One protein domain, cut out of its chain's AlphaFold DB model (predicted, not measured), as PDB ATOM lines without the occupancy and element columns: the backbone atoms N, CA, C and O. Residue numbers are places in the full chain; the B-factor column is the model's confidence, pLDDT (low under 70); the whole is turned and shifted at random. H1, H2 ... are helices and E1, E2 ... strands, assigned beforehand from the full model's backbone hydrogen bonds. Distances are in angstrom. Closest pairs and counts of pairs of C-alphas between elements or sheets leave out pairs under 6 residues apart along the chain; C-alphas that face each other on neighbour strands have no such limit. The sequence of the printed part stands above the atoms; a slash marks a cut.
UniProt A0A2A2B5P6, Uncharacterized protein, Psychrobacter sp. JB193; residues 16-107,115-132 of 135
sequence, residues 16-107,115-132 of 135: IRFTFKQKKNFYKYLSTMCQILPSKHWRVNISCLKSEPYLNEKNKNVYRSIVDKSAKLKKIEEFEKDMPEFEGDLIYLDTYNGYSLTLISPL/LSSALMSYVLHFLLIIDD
ATOM      1  N   ILE A  16      77.785  85.368  99.545       62.75
ATOM      2  CA  ILE A  16      78.838  85.576 100.535       62.75
ATOM      3  C   ILE A  16      78.209  86.335 101.701       62.75
ATOM      4  O   ILE A  16      77.947  87.534 101.596       62.75
ATOM      5  N   ARG A  17      77.934  85.622 102.795       73.12
ATOM      6  CA  ARG A  17      77.314  86.174 104.002       73.12
ATOM      7  C   ARG A  17      78.284  86.117 105.170       73.12
ATOM      8  O   ARG A  17      78.642  85.040 105.641       73.12
ATOM      9  N   PHE A  18      78.612  87.279 105.711       78.81
ATOM     10  CA  PHE A  18      79.414  87.413 106.918       78.81
ATOM     11  C   PHE A  18      78.503  87.711 108.097       78.81
ATOM     12  O   PHE A  18      77.812  88.722 108.091       78.81
ATOM     13  N   THR A  19      78.492  86.846 109.108       84.00
ATOM     14  CA  THR A  19      77.688  87.036 110.323       84.00
ATOM     15  C   THR A  19      78.538  87.538 111.489       84.00
ATOM     16  O   THR A  19      79.695  87.133 111.675       84.00
ATOM     17  N   PHE A  20      77.942  88.409 112.302       85.12
ATOM     18  CA  PHE A  20      78.567  89.100 113.421       85.12
ATOM     19  C   PHE A  20      77.611  89.133 114.616       85.12
ATOM     20  O   PHE A  20      76.524  89.703 114.553       85.12
ATOM     21  N   LYS A  21      78.041  88.553 115.742       84.25
ATOM     22  CA  LYS A  21      77.314  88.670 117.018       84.25
ATOM     23  C   LYS A  21      77.589  90.003 117.721       84.25
ATOM     24  O   LYS A  21      76.719  90.535 118.396       84.25
ATOM     25  N   GLN A  22      78.803  90.537 117.571       85.06
ATOM     26  CA  GLN A  22      79.250  91.759 118.242       85.06
ATOM     27  C   GLN A  22      79.095  92.980 117.328       85.06
ATOM     28  O   GLN A  22      79.663  92.995 116.233       85.06
ATOM     29  N   LYS A  23      78.407  94.022 117.826       88.69
ATOM     30  CA  LYS A  23      78.179  95.301 117.125       88.69
ATOM     31  C   LYS A  23      79.493  95.896 116.604       88.69
ATOM     32  O   LYS A  23      79.645  96.100 115.408       88.69
ATOM     33  N   LYS A  24      80.488  96.072 117.481       89.00
ATOM     34  CA  LYS A  24      81.790  96.680 117.140       89.00
ATOM     35  C   LYS A  24      82.467  96.029 115.927       89.00
ATOM     36  O   LYS A  24      82.978  96.727 115.057       89.00
ATOM     37  N   ASN A  25      82.447  94.698 115.853       85.00
ATOM     38  CA  ASN A  25      83.089  93.969 114.759       85.00
ATOM     39  C   ASN A  25      82.326  94.131 113.445       85.00
ATOM     40  O   ASN A  25      82.958  94.217 112.399       85.00
ATOM     41  N   PHE A  26      80.993  94.198 113.505       89.88
ATOM     42  CA  PHE A  26      80.166  94.458 112.333       89.88
ATOM     43  C   PHE A  26      80.451  95.836 111.737       89.88
ATOM     44  O   PHE A  26      80.788  95.908 110.563       89.88
ATOM     45  N   TYR A  27      80.397  96.908 112.534       89.62
ATOM     46  CA  TYR A  27      80.629  98.264 112.020       89.62
ATOM     47  C   TYR A  27      82.056  98.452 111.515       89.62
ATOM     48  O   TYR A  27      82.252  99.023 110.444       89.62
ATOM     49  N   LYS A  28      83.049  97.901 112.226       84.69
ATOM     50  CA  LYS A  28      84.432  97.899 111.741       84.69
ATOM     51  C   LYS A  28      84.525  97.214 110.375       84.69
ATOM     52  O   LYS A  28      85.077  97.794 109.452       84.69
ATOM     53  N   TYR A  29      83.932  96.030 110.226       82.44
ATOM     54  CA  TYR A  29      83.944  95.305 108.956       82.44
ATOM     55  C   TYR A  29      83.193  96.045 107.845       82.44
ATOM     56  O   TYR A  29      83.708  96.155 106.739       82.44
ATOM     57  N   LEU A  30      82.003  96.575 108.138       85.94
ATOM     58  CA  LEU A  30      81.192  97.327 107.186       85.94
ATOM     59  C   LEU A  30      81.930  98.573 106.691       85.94
ATOM     60  O   LEU A  30      82.019  98.761 105.487       85.94
ATOM     61  N   SER A  31      82.513  99.369 107.592       84.62
ATOM     62  CA  SER A  31      83.275 100.567 107.211       84.62
ATOM     63  C   SER A  31      84.447 100.238 106.281       84.62
ATOM     64  O   SER A  31      84.593 100.864 105.238       84.62
ATOM     65  N   THR A  32      85.228  99.201 106.600       79.00
ATOM     66  CA  THR A  32      86.331  98.742 105.746       79.00
ATOM     67  C   THR A  32      85.829  98.234 104.395       79.00
ATOM     68  O   THR A  32      86.444  98.504 103.373       79.00
ATOM     69  N   MET A  33      84.705  97.521 104.363       77.94
ATOM     70  CA  MET A  33      84.144  97.006 103.113       77.94
ATOM     71  C   MET A  33      83.530  98.102 102.239       77.94
ATOM     72  O   MET A  33      83.652  98.034 101.019       77.94
ATOM     73  N   CYS A  34      82.938  99.134 102.842       81.25
ATOM     74  CA  CYS A  34      82.425 100.297 102.122       81.25
ATOM     75  C   CYS A  34      83.537 101.146 101.480       81.25
ATOM     76  O   CYS A  34      83.269 101.819 100.492       81.25
ATOM     77  N   GLN A  35      84.775 101.087 101.992       78.75
ATOM     78  CA  GLN A  35      85.947 101.710 101.352       78.75
ATOM     79  C   GLN A  35      86.400 100.974 100.083       78.75
ATOM     80  O   GLN A  35      87.072 101.560  99.250       78.75
ATOM     81  N   ILE A  36      86.062  99.688  99.952       73.06
ATOM     82  CA  ILE A  36      86.428  98.851  98.799       73.06
ATOM     83  C   ILE A  36      85.293  98.830  97.770       73.06
ATOM     84  O   ILE A  36      85.521  98.674  96.575       73.06
ATOM     85  N   LEU A  37      84.048  98.927  98.234       74.44
ATOM     86  CA  LEU A  37      82.868  98.846  97.392       74.44
ATOM     87  C   LEU A  37      81.755  99.733  97.952       74.44
ATOM     88  O   LEU A  37      81.388  99.531  99.112       74.44
ATOM     89  N   PRO A  38      81.134 100.614  97.146       81.69
ATOM     90  CA  PRO A  38      80.083 101.501  97.628       81.69
ATOM     91  C   PRO A  38      78.941 100.766  98.336       81.69
ATOM     92  O   PRO A  38      78.542  99.658  97.951       81.69
ATOM     93  N   SER A  39      78.373 101.427  99.349       86.75
ATOM     94  CA  SER A  39      77.320 100.907 100.234       86.75
ATOM     95  C   SER A  39      76.143 100.271  99.475       86.75
ATOM     96  O   SER A  39      75.658  99.216  99.882       86.75
ATOM     97  N   LYS A  40      75.769 100.812  98.306       83.19
ATOM     98  CA  LYS A  40      74.700 100.315  97.409       83.19
ATOM     99  C   LYS A  40      74.813  98.853  96.954       83.19
ATOM    100  O   LYS A  40      73.836  98.292  96.439       83.19
ATOM    101  N   HIS A  41      75.995  98.247  97.063       78.50
ATOM    102  CA  HIS A  41      76.243  96.845  96.698       78.50
ATOM    103  C   HIS A  41      76.191  95.891  97.889       78.50
ATOM    104  O   HIS A  41      76.331  94.676  97.729       78.50
ATOM    105  N   TRP A  42      75.973  96.423  99.082       84.38
ATOM    106  CA  TRP A  42      75.909  95.648 100.299       84.38
ATOM    107  C   TRP A  42      74.470  95.491 100.763       84.38
ATOM    108  O   TRP A  42      73.630  96.371 100.608       84.38
ATOM    109  N   ARG A  43      74.196  94.339 101.361       88.44
ATOM    110  CA  ARG A  43      72.963  94.056 102.079       88.44
ATOM    111  C   ARG A  43      73.288  93.823 103.534       88.44
ATOM    112  O   ARG A  43      73.998  92.869 103.871       88.44
ATOM    113  N   VAL A  44      72.731  94.656 104.391       90.62
ATOM    114  CA  VAL A  44      72.781  94.479 105.834       90.62
ATOM    115  C   VAL A  44      71.509  93.765 106.261       90.62
ATOM    116  O   VAL A  44      70.404  94.150 105.899       90.62
ATOM    117  N   ASN A  45      71.659  92.695 107.030       90.44
ATOM    118  CA  ASN A  45      70.555  92.115 107.776       90.44
ATOM    119  C   ASN A  45      70.778  92.389 109.255       90.44
ATOM    120  O   ASN A  45      71.864  92.086 109.756       90.44
ATOM    121  N   ILE A  46      69.755  92.887 109.940       90.19
ATOM    122  CA  ILE A  46      69.747  93.052 111.396       90.19
ATOM    123  C   ILE A  46      68.631  92.178 111.951       90.19
ATOM    124  O   ILE A  46      67.458  92.337 111.604       90.19
ATOM    125  N   SER A  47      68.988  91.253 112.835       87.00
ATOM    126  CA  SER A  47      68.014  90.403 113.507       87.00
ATOM    127  C   SER A  47      68.324  90.290 114.994       87.00
ATOM    128  O   SER A  47      69.477  90.207 115.423       87.00
ATOM    129  N   CYS A  48      67.258  90.313 115.787       87.31
ATOM    130  CA  CYS A  48      67.290  90.140 117.229       87.31
ATOM    131  C   CYS A  48      66.386  88.965 117.560       87.31
ATOM    132  O   CYS A  48      65.165  89.101 117.550       87.31
ATOM    133  N   LEU A  49      66.994  87.815 117.830       86.81
ATOM    134  CA  LEU A  49      66.268  86.637 118.282       86.81
ATOM    135  C   LEU A  49      66.440  86.494 119.788       86.81
ATOM    136  O   LEU A  49      67.563  86.565 120.299       86.81
ATOM    137  N   LYS A  50      65.332  86.258 120.481       87.19
ATOM    138  CA  LYS A  50      65.309  85.870 121.888       87.19
ATOM    139  C   LYS A  50      64.721  84.472 122.027       87.19
ATOM    140  O   LYS A  50      63.941  84.022 121.191       87.19
ATOM    141  N   SER A  51      65.143  83.784 123.076       87.19
ATOM    142  CA  SER A  51      64.629  82.466 123.422       87.19
ATOM    143  C   SER A  51      63.413  82.642 124.320       87.19
ATOM    144  O   SER A  51      63.521  83.293 125.359       87.19
ATOM    145  N   GLU A  52      62.272  82.084 123.932       88.06
ATOM    146  CA  GLU A  52      61.093  82.020 124.793       88.06
ATOM    147  C   GLU A  52      60.694  80.570 125.060       88.06
ATOM    148  O   GLU A  52      60.718  79.745 124.135       88.06
ATOM    149  N   PRO A  53      60.322  80.242 126.311       87.50
ATOM    150  CA  PRO A  53      59.761  78.941 126.621       87.50
ATOM    151  C   PRO A  53      58.393  78.790 125.946       87.50
ATOM    152  O   PRO A  53      57.591  79.723 125.898       87.50
ATOM    153  N   TYR A  54      58.120  77.600 125.430       86.69
ATOM    154  CA  TYR A  54      56.818  77.200 124.921       86.69
ATOM    155  C   TYR A  54      56.573  75.722 125.231       86.69
ATOM    156  O   TYR A  54      57.507  74.924 125.337       86.69
ATOM    157  N   LEU A  55      55.303  75.355 125.365       87.50
ATOM    158  CA  LEU A  55      54.895  73.960 125.464       87.50
ATOM    159  C   LEU A  55      54.822  73.370 124.058       87.50
ATOM    160  O   LEU A  55      54.127  73.900 123.189       87.50
ATOM    161  N   ASN A  56      55.557  72.286 123.824       84.75
ATOM    162  CA  ASN A  56      55.400  71.514 122.598       84.75
ATOM    163  C   ASN A  56      54.145  70.622 122.660       84.75
ATOM    164  O   ASN A  56      53.522  70.474 123.707       84.75
ATOM    165  N   GLU A  57      53.826  69.949 121.553       86.69
ATOM    166  CA  GLU A  57      52.682  69.023 121.436       86.69
ATOM    167  C   GLU A  57      52.701  67.860 122.450       86.69
ATOM    168  O   GLU A  57      51.703  67.172 122.635       86.69
ATOM    169  N   LYS A  58      53.837  67.629 123.122       89.44
ATOM    170  CA  LYS A  58      54.032  66.587 124.141       89.44
ATOM    171  C   LYS A  58      54.052  67.154 125.568       89.44
ATOM    172  O   LYS A  58      54.579  66.490 126.460       89.44
ATOM    173  N   ASN A  59      53.551  68.375 125.782       85.06
ATOM    174  CA  ASN A  59      53.560  69.094 127.065       85.06
ATOM    175  C   ASN A  59      54.949  69.223 127.715       85.06
ATOM    176  O   ASN A  59      55.080  69.310 128.936       85.06
ATOM    177  N   LYS A  60      56.013  69.241 126.908       86.31
ATOM    178  CA  LYS A  60      57.370  69.512 127.389       86.31
ATOM    179  C   LYS A  60      57.689  70.987 127.194       86.31
ATOM    180  O   LYS A  60      57.426  71.534 126.122       86.31
ATOM    181  N   ASN A  61      58.302  71.596 128.208       84.88
ATOM    182  CA  ASN A  61      58.898  72.922 128.086       84.88
ATOM    183  C   ASN A  61      60.082  72.848 127.122       84.88
ATOM    184  O   ASN A  61      61.081  72.177 127.389       84.88
ATOM    185  N   VAL A  62      59.947  73.528 125.992       89.19
ATOM    186  CA  VAL A  62      60.986  73.681 124.976       89.19
ATOM    187  C   VAL A  62      61.212  75.172 124.767       89.19
ATOM    188  O   VAL A  62      60.366  75.998 125.088       89.19
ATOM    189  N   TYR A  63      62.371  75.536 124.241       85.44
ATOM    190  CA  TYR A  63      62.680  76.910 123.885       85.44
ATOM    191  C   TYR A  63      62.533  77.111 122.383       85.44
ATOM    192  O   TYR A  63      63.068  76.326 121.596       85.44
ATOM    193  N   ARG A  64      61.825  78.166 121.978       85.44
ATOM    194  CA  ARG A  64      61.761  78.610 120.582       85.44
ATOM    195  C   ARG A  64      62.435  79.960 120.426       85.44
ATOM    196  O   ARG A  64      62.323  80.831 121.286       85.44
ATOM    197  N   SER A  65      63.095  80.137 119.290       86.19
ATOM    198  CA  SER A  65      63.585  81.442 118.866       86.19
ATOM    199  C   SER A  65      62.413  82.274 118.370       86.19
ATOM    200  O   SER A  65      61.715  81.866 117.442       86.19
ATOM    201  N   ILE A  66      62.219  83.445 118.962       87.25
ATOM    202  CA  ILE A  66      61.279  84.442 118.463       87.25
ATOM    203  C   ILE A  66      61.977  85.776 118.242       87.25
ATOM    204  O   ILE A  66      63.030  86.056 118.816       87.25
ATOM    205  N   VAL A  67      61.381  86.608 117.399       86.75
ATOM    206  CA  VAL A  67      61.916  87.927 117.066       86.75
ATOM    207  C   VAL A  67      61.592  88.906 118.180       86.75
ATOM    208  O   VAL A  67      60.426  89.153 118.489       86.75
ATOM    209  N   ASP A  68      62.625  89.518 118.743       90.38
ATOM    210  CA  ASP A  68      62.472  90.681 119.603       90.38
ATOM    211  C   ASP A  68      62.308  91.934 118.733       90.38
ATOM    212  O   ASP A  68      63.284  92.534 118.276       90.38
ATOM    213  N   LYS A  69      61.051  92.305 118.462       88.06
ATOM    214  CA  LYS A  69      60.715  93.447 117.600       88.06
ATOM    215  C   LYS A  69      61.256  94.771 118.144       88.06
ATOM    216  O   LYS A  69      61.738  95.578 117.358       88.06
ATOM    217  N   SER A  70      61.208  94.977 119.462       89.12
ATOM    218  CA  SER A  70      61.667  96.224 120.086       89.12
ATOM    219  C   SER A  70      63.187  96.348 119.999       89.12
ATOM    220  O   SER A  70      63.703  97.358 119.519       89.12
ATOM    221  N   ALA A  71      63.915  95.284 120.354       88.81
ATOM    222  CA  ALA A  71      65.369  95.275 120.229       88.81
ATOM    223  C   ALA A  71      65.830  95.366 118.766       88.81
ATOM    224  O   ALA A  71      66.894  95.920 118.487       88.81
ATOM    225  N   LYS A  72      65.062  94.805 117.825       88.31
ATOM    226  CA  LYS A  72      65.326  94.915 116.383       88.31
ATOM    227  C   LYS A  72      65.162  96.355 115.901       88.31
ATOM    228  O   LYS A  72      66.097  96.865 115.297       88.31
ATOM    229  N   LEU A  73      64.041  97.008 116.224       90.31
ATOM    230  CA  LEU A  73      63.773  98.406 115.860       90.31
ATOM    231  C   LEU A  73      64.876  99.335 116.374       90.31
ATOM    232  O   LEU A  73      65.478 100.064 115.597       90.31
ATOM    233  N   LYS A  74      65.241  99.207 117.654       91.62
ATOM    234  CA  LYS A  74      66.308 100.015 118.252       91.62
ATOM    235  C   LYS A  74      67.642  99.873 117.511       91.62
ATOM    236  O   LYS A  74      68.334 100.854 117.276       91.62
ATOM    237  N   LYS A  75      68.020  98.651 117.121       90.62
ATOM    238  CA  LYS A  75      69.260  98.430 116.358       90.62
ATOM    239  C   LYS A  75      69.198  98.981 114.934       90.62
ATOM    240  O   LYS A  75      70.257  99.261 114.383       90.62
ATOM    241  N   ILE A  76      68.008  99.076 114.344       89.50
ATOM    242  CA  ILE A  76      67.796  99.690 113.028       89.50
ATOM    243  C   ILE A  76      67.983 101.200 113.135       89.50
ATOM    244  O   ILE A  76      68.809 101.745 112.414       89.50
ATOM    245  N   GLU A  77      67.331 101.842 114.103       92.25
ATOM    246  CA  GLU A  77      67.489 103.280 114.363       92.25
ATOM    247  C   GLU A  77      68.952 103.643 114.666       92.25
ATOM    248  O   GLU A  77      69.492 104.618 114.142       92.25
ATOM    249  N   GLU A  78      69.639 102.826 115.473       92.62
ATOM    250  CA  GLU A  78      71.076 102.987 115.713       92.62
ATOM    251  C   GLU A  78      71.900 102.824 114.429       92.62
ATOM    252  O   GLU A  78      72.887 103.529 114.248       92.62
ATOM    253  N   PHE A  79      71.529 101.900 113.540       92.94
ATOM    254  CA  PHE A  79      72.224 101.706 112.270       92.94
ATOM    255  C   PHE A  79      72.066 102.901 111.338       92.94
ATOM    256  O   PHE A  79      73.072 103.392 110.837       92.94
ATOM    257  N   GLU A  80      70.845 103.394 111.157       91.62
ATOM    258  CA  GLU A  80      70.560 104.562 110.318       91.62
ATOM    259  C   GLU A  80      71.275 105.816 110.838       91.62
ATOM    260  O   GLU A  80      71.789 106.611 110.054       91.62
ATOM    261  N   LYS A  81      71.394 105.959 112.164       93.62
ATOM    262  CA  LYS A  81      72.158 107.045 112.787       93.62
ATOM    263  C   LYS A  81      73.672 106.894 112.617       93.62
ATOM    264  O   LYS A  81      74.355 107.882 112.362       93.62
ATOM    265  N   ASP A  82      74.197 105.687 112.816       91.19
ATOM    266  CA  ASP A  82      75.638 105.408 112.774       91.19
ATOM    267  C   ASP A  82      76.171 105.345 111.321       91.19
ATOM    268  O   ASP A  82      77.372 105.498 111.103       91.19
ATOM    269  N   MET A  83      75.300 105.092 110.334       90.62
ATOM    270  CA  MET A  83      75.621 104.935 108.907       90.62
ATOM    271  C   MET A  83      74.598 105.670 108.008       90.62
ATOM    272  O   MET A  83      73.913 105.027 107.209       90.62
ATOM    273  N   PRO A  84      74.493 107.009 108.098       88.69
ATOM    274  CA  PRO A  84      73.467 107.782 107.385       88.69
ATOM    275  C   PRO A  84      73.624 107.761 105.855       88.69
ATOM    276  O   PRO A  84      72.653 107.942 105.131       88.69
ATOM    277  N   GLU A  85      74.835 107.501 105.358       88.75
ATOM    278  CA  GLU A  85      75.170 107.440 103.926       88.75
ATOM    279  C   GLU A  85      75.100 106.006 103.358       88.75
ATOM    280  O   GLU A  85      75.632 105.695 102.288       88.75
ATOM    281  N   PHE A  86      74.498 105.067 104.094       91.06
ATOM    282  CA  PHE A  86      74.371 103.694 103.624       91.06
ATOM    283  C   PHE A  86      73.233 103.554 102.601       91.06
ATOM    284  O   PHE A  86      72.060 103.607 102.945       91.06
ATOM    285  N   GLU A  87      73.585 103.294 101.342       88.94
ATOM    286  CA  GLU A  87      72.650 103.160 100.211       88.94
ATOM    287  C   GLU A  87      72.281 101.698  99.888       88.94
ATOM    288  O   GLU A  87      71.642 101.402  98.874       88.94
ATOM    289  N   GLY A  88      72.781 100.752 100.682       86.25
ATOM    290  CA  GLY A  88      72.561  99.326 100.474       86.25
ATOM    291  C   GLY A  88      71.192  98.844 100.951       86.25
ATOM    292  O   GLY A  88      70.422  99.574 101.568       86.25
ATOM    293  N   ASP A  89      70.900  97.564 100.717       88.38
ATOM    294  CA  ASP A  89      69.647  96.971 101.190       88.38
ATOM    295  C   ASP A  89      69.719  96.748 102.706       88.38
ATOM    296  O   ASP A  89      70.580  96.000 103.186       88.38
ATOM    297  N   LEU A  90      68.759  97.288 103.453       88.50
ATOM    298  CA  LEU A  90      68.521  96.893 104.836       88.50
ATOM    299  C   LEU A  90      67.372  95.879 104.884       88.50
ATOM    300  O   LEU A  90      66.223  96.193 104.579       88.50
ATOM    301  N   ILE A  91      67.693  94.633 105.228       86.94
ATOM    302  CA  ILE A  91      66.727  93.533 105.332       86.94
ATOM    303  C   ILE A  91      66.597  93.024 106.766       86.94
ATOM    304  O   ILE A  91      67.423  93.291 107.639       86.94
ATOM    305  N   TYR A  92      65.549  92.232 106.980       81.00
ATOM    306  CA  TYR A  92      65.058  91.877 108.308       81.00
ATOM    307  C   TYR A  92      64.760  90.385 108.440       81.00
ATOM    308  O   TYR A  92      63.759  90.006 109.045       81.00
ATOM    309  N   LEU A  93      65.607  89.536 107.858       81.19
ATOM    310  CA  LEU A  93      65.410  88.090 107.863       81.19
ATOM    311  C   LEU A  93      65.813  87.482 109.205       81.19
ATOM    312  O   LEU A  93      66.974  87.554 109.616       81.19
ATOM    313  N   ASP A  94      64.885  86.757 109.816       79.75
ATOM    314  CA  ASP A  94      65.034  86.142 111.139       79.75
ATOM    315  C   ASP A  94      65.745  84.779 111.074       79.75
ATOM    316  O   ASP A  94      65.323  83.781 111.647       79.75
ATOM    317  N   THR A  95      66.846  84.739 110.317       72.69
ATOM    318  CA  THR A  95      67.612  83.516 110.019       72.69
ATOM    319  C   THR A  95      68.829  83.319 110.925       72.69
ATOM    320  O   THR A  95      69.384  82.223 110.970       72.69
ATOM    321  N   TYR A  96      69.269  84.358 111.638       77.00
ATOM    322  CA  TYR A  96      70.339  84.292 112.639       77.00
ATOM    323  C   TYR A  96      70.225  85.494 113.596       77.00
ATOM    324  O   TYR A  96      69.639  86.500 113.229       77.00
ATOM    325  N   ASN A  97      70.799  85.421 114.801       84.56
ATOM    326  CA  ASN A  97      70.802  86.539 115.757       84.56
ATOM    327  C   ASN A  97      72.058  87.420 115.594       84.56
ATOM    328  O   ASN A  97      73.175  86.902 115.713       84.56
ATOM    329  N   GLY A  98      71.897  88.726 115.369       87.38
ATOM    330  CA  GLY A  98      72.990  89.699 115.254       87.38
ATOM    331  C   GLY A  98      72.932  90.553 113.982       87.38
ATOM    332  O   GLY A  98      71.859  90.980 113.558       87.38
ATOM    333  N   TYR A  99      74.110  90.799 113.401       88.94
ATOM    334  CA  TYR A  99      74.300  91.521 112.141       88.94
ATOM    335  C   TYR A  99      74.913  90.620 111.073       88.94
ATOM    336  O   TYR A  99      75.713  89.727 111.373       88.94
ATOM    337  N   SER A 100      74.562  90.851 109.813       86.88
ATOM    338  CA  SER A 100      75.190  90.158 108.706       86.88
ATOM    339  C   SER A 100      75.301  91.053 107.512       86.88
ATOM    340  O   SER A 100      74.328  91.701 107.134       86.88
ATOM    341  N   LEU A 101      76.467  90.999 106.894       85.12
ATOM    342  CA  LEU A 101      76.752  91.677 105.653       85.12
ATOM    343  C   LEU A 101      76.752  90.645 104.534       85.12
ATOM    344  O   LEU A 101      77.443  89.629 104.625       85.12
ATOM    345  N   THR A 102      75.952  90.891 103.508       81.69
ATOM    346  CA  THR A 102      75.894  90.065 102.306       81.69
ATOM    347  C   THR A 102      76.210  90.931 101.102       81.69
ATOM    348  O   THR A 102      75.681  92.031 100.984       81.69
ATOM    349  N   LEU A 103      77.063  90.446 100.208       75.81
ATOM    350  CA  LEU A 103      77.284  91.115  98.932       75.81
ATOM    351  C   LEU A 103      76.071  90.893  98.019       75.81
ATOM    352  O   LEU A 103      75.682  89.748  97.770       75.81
ATOM    353  N   ILE A 104      75.500  91.973  97.494       68.56
ATOM    354  CA  ILE A 104      74.458  91.914  96.468       68.56
ATOM    355  C   ILE A 104      75.144  91.814  95.108       68.56
ATOM    356  O   ILE A 104      75.957  92.664  94.744       68.56
ATOM    357  N   SER A 105      74.782  90.805  94.315       60.56
ATOM    358  CA  SER A 105      75.238  90.751  92.924       60.56
ATOM    359  C   SER A 105      74.654  91.933  92.136       60.56
ATOM    360  O   SER A 105      73.431  92.102  92.132       60.56
ATOM    361  N   PRO A 106      75.454  92.695  91.370       54.97
ATOM    362  CA  PRO A 106      74.923  93.681  90.425       54.97
ATOM    363  C   PRO A 106      73.923  93.073  89.421       54.97
ATOM    364  O   PRO A 106      73.030  93.761  88.931       54.97
ATOM    365  N   LEU A 107      74.034  91.767  89.142       50.88
ATOM    366  CA  LEU A 107      73.138  91.027  88.249       50.88
ATOM    367  C   LEU A 107      71.793  90.676  88.903       50.88
ATOM    368  O   LEU A 107      70.789  90.565  88.198       50.88
ATOM    369  N   LEU A 115      74.130  82.775  89.370       47.91
ATOM    370  CA  LEU A 115      75.304  81.998  88.965       47.91
ATOM    371  C   LEU A 115      76.090  81.572  90.218       47.91
ATOM    372  O   LEU A 115      76.450  82.402  91.053       47.91
ATOM    373  N   SER A 116      76.262  80.257  90.378       48.03
ATOM    374  CA  SER A 116      76.859  79.638  91.564       48.03
ATOM    375  C   SER A 116      78.387  79.702  91.573       48.03
ATOM    376  O   SER A 116      79.042  79.970  90.570       48.03
ATOM    377  N   SER A 117      78.919  79.523  92.775       59.72
ATOM    378  CA  SER A 117      80.238  79.927  93.217       59.72
ATOM    379  C   SER A 117      81.391  79.157  92.552       59.72
ATOM    380  O   SER A 117      81.603  77.974  92.781       59.72
ATOM    381  N   ALA A 118      82.209  79.887  91.808       40.88
ATOM    382  CA  ALA A 118      83.643  79.907  92.025       40.88
ATOM    383  C   ALA A 118      83.962  81.376  92.049       40.88
ATOM    384  O   ALA A 118      84.215  81.936  90.999       40.88
ATOM    385  N   LEU A 119      83.748  82.117  93.131       49.75
ATOM    386  CA  LEU A 119      83.053  81.910  94.377       49.75
ATOM    387  C   LEU A 119      81.795  82.803  94.481       49.75
ATOM    388  O   LEU A 119      81.310  83.092  95.562       49.75
ATOM    389  N   MET A 120      81.248  83.229  93.335       49.34
ATOM    390  CA  MET A 120      81.075  84.645  92.977       49.34
ATOM    391  C   MET A 120      82.448  85.303  92.740       49.34
ATOM    392  O   MET A 120      82.671  86.454  93.106       49.34
ATOM    393  N   SER A 121      83.391  84.575  92.110       42.75
ATOM    394  CA  SER A 121      84.809  84.953  91.958       42.75
ATOM    395  C   SER A 121      84.965  85.910  90.800       42.75
ATOM    396  O   SER A 121      85.906  85.819  90.041       42.75
ATOM    397  N   TYR A 122      84.106  86.905  90.723       46.72
ATOM    398  CA  TYR A 122      84.367  88.119  89.971       46.72
ATOM    399  C   TYR A 122      83.882  89.382  90.779       46.72
ATOM    400  O   TYR A 122      84.206  90.491  90.367       46.72
ATOM    401  N   VAL A 123      83.392  89.214  92.052       51.81
ATOM    402  CA  VAL A 123      83.998  89.846  93.281       51.81
ATOM    403  C   VAL A 123      85.458  89.435  93.451       51.81
ATOM    404  O   VAL A 123      86.167  89.813  94.368       51.81
ATOM    405  N   LEU A 124      85.923  88.652  92.508       50.16
ATOM    406  CA  LEU A 124      87.311  88.523  92.208       50.16
ATOM    407  C   LEU A 124      87.797  89.383  91.040       50.16
ATOM    408  O   LEU A 124      88.988  89.296  90.822       50.16
ATOM    409  N   HIS A 125      87.021  90.179  90.284       42.81
ATOM    410  CA  HIS A 125      87.638  90.842  89.115       42.81
ATOM    411  C   HIS A 125      87.000  92.122  88.554       42.81
ATOM    412  O   HIS A 125      87.743  92.993  88.148       42.81
ATOM    413  N   PHE A 126      85.677  92.307  88.491       45.38
ATOM    414  CA  PHE A 126      85.109  93.454  87.735       45.38
ATOM    415  C   PHE A 126      84.878  94.713  88.557       45.38
ATOM    416  O   PHE A 126      84.738  95.808  88.017       45.38
ATOM    417  N   LEU A 127      84.899  94.555  89.875       49.59
ATOM    418  CA  LEU A 127      85.027  95.699  90.760       49.59
ATOM    419  C   LEU A 127      86.393  96.383  90.582       49.59
ATOM    420  O   LEU A 127      86.474  97.583  90.774       49.59
ATOM    421  N   LEU A 128      87.410  95.650  90.105       42.34
ATOM    422  CA  LEU A 128      88.753  96.158  89.804       42.34
ATOM    423  C   LEU A 128      88.882  96.909  88.457       42.34
ATOM    424  O   LEU A 128      89.974  97.360  88.162       42.34
ATOM    425  N   ILE A 129      87.837  97.042  87.623       43.59
ATOM    426  CA  ILE A 129      87.925  97.770  86.325       43.59
ATOM    427  C   ILE A 129      87.129  99.084  86.331       43.59
ATOM    428  O   ILE A 129      87.475 100.030  85.639       43.59
ATOM    429  N   ILE A 130      86.041  99.152  87.093       44.22
ATOM    430  CA  ILE A 130      85.124 100.304  87.072       44.22
ATOM    431  C   ILE A 130      85.624 101.444  87.970       44.22
ATOM    432  O   ILE A 130      85.361 102.604  87.675       44.22
ATOM    433  N   ASP A 131      86.383 101.119  89.016       41.03
ATOM    434  CA  ASP A 131      87.112 102.114  89.813       41.03
ATOM    435  C   ASP A 131      88.250 102.770  89.002       41.03
ATOM    436  O   ASP A 131      88.600 103.917  89.231       41.03
ATOM    437  N   ASP A 132      88.780 102.063  87.999       36.56
ATOM    438  CA  ASP A 132      89.953 102.464  87.208       36.56
ATOM    439  C   ASP A 132      89.607 103.371  85.994       36.56
ATOM    440  O   ASP A 132      90.499 103.920  85.358       36.56
TER     441      ASP A 132
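AT A GLANCE: This is residues 16 to 107 and 115 to 132 of the 135 residues of an uncharacterized protein of Psychrobacter sp. JB193 (UniProt A0A2A2B5P6). Look first for a wall of four strands, E1, E6, E2 and E5, with helices H1 and H2 over one face; the hairpin of E3 and E4 reaches out as an arm past one end, and a tail past the other ends in short H3. The 110 printed residues include three named helices and six strands, in the order E1 H1 E2 E3 E4 H2 E5 E6 H3; the class is mixed, and so is the four-stranded sheet. The whole is loose, radius of gyration of the C-alphas 17.3 A, spanning 63 by 34 by 21 A.

HOW THE PARTS SIT: Start at inner strands E6, residues 98 to 103, and E2, residues 42 to 47: they are antiparallel, N 45 to O 100 2.8 A, within hydrogen-bond range. Edge strand E1, residues 17 to 20, is antiparallel to E6, N 18 to O 101 2.8 A; edge strand E5, residues 89 to 91, is parallel to E2, N 91 to O 44 2.8 A. H1, residues 23 to 36, lies over E6 at a height over the sheet of 9.6 A, closest C-alphas Phe 26 and Tyr 99, 6.6 A; E1, H1, E2 form a split strand-helix-strand unit, E6 between the strands, with a right-handed crossover. On the same face, giving two layers, helices and sheet, H2, residues 69 to 82, lies over E2, closest C-alphas Ser 47 and Lys 72, 6.0 A. E2 runs on into E3, residues 49 to 55, at 39 degrees; E3 and E4, residues 61 to 67, form an antiparallel hairpin, N 52 to O 64 2.9 A. H3, residues 127 to 130, is not on the sheet. O i to N i+4 pairs are within range throughout H2 and in 9 of 10 in H1; H3 is too short for one.

IN THESE COORDINATES: Find C-alpha 17 at (77.314, 86.174, 104.002), where E1 begins, and C-alpha 130 at (85.124, 100.304, 87.072), where H3 ends. H1 measures 20.4 A, H2 19.7 A, E4 18.9 A.

THE WHOLE: The farthest C-alphas, Asn 59 and Asp 132, are 63.5 A apart. Residues 108 to 114 are cut out, C-alphas 107 and 115 lying 9.3 A apart; of the links printed whole, none is long. Residues 16, 104 to 107 and 115 to 132 have pLDDT under 70.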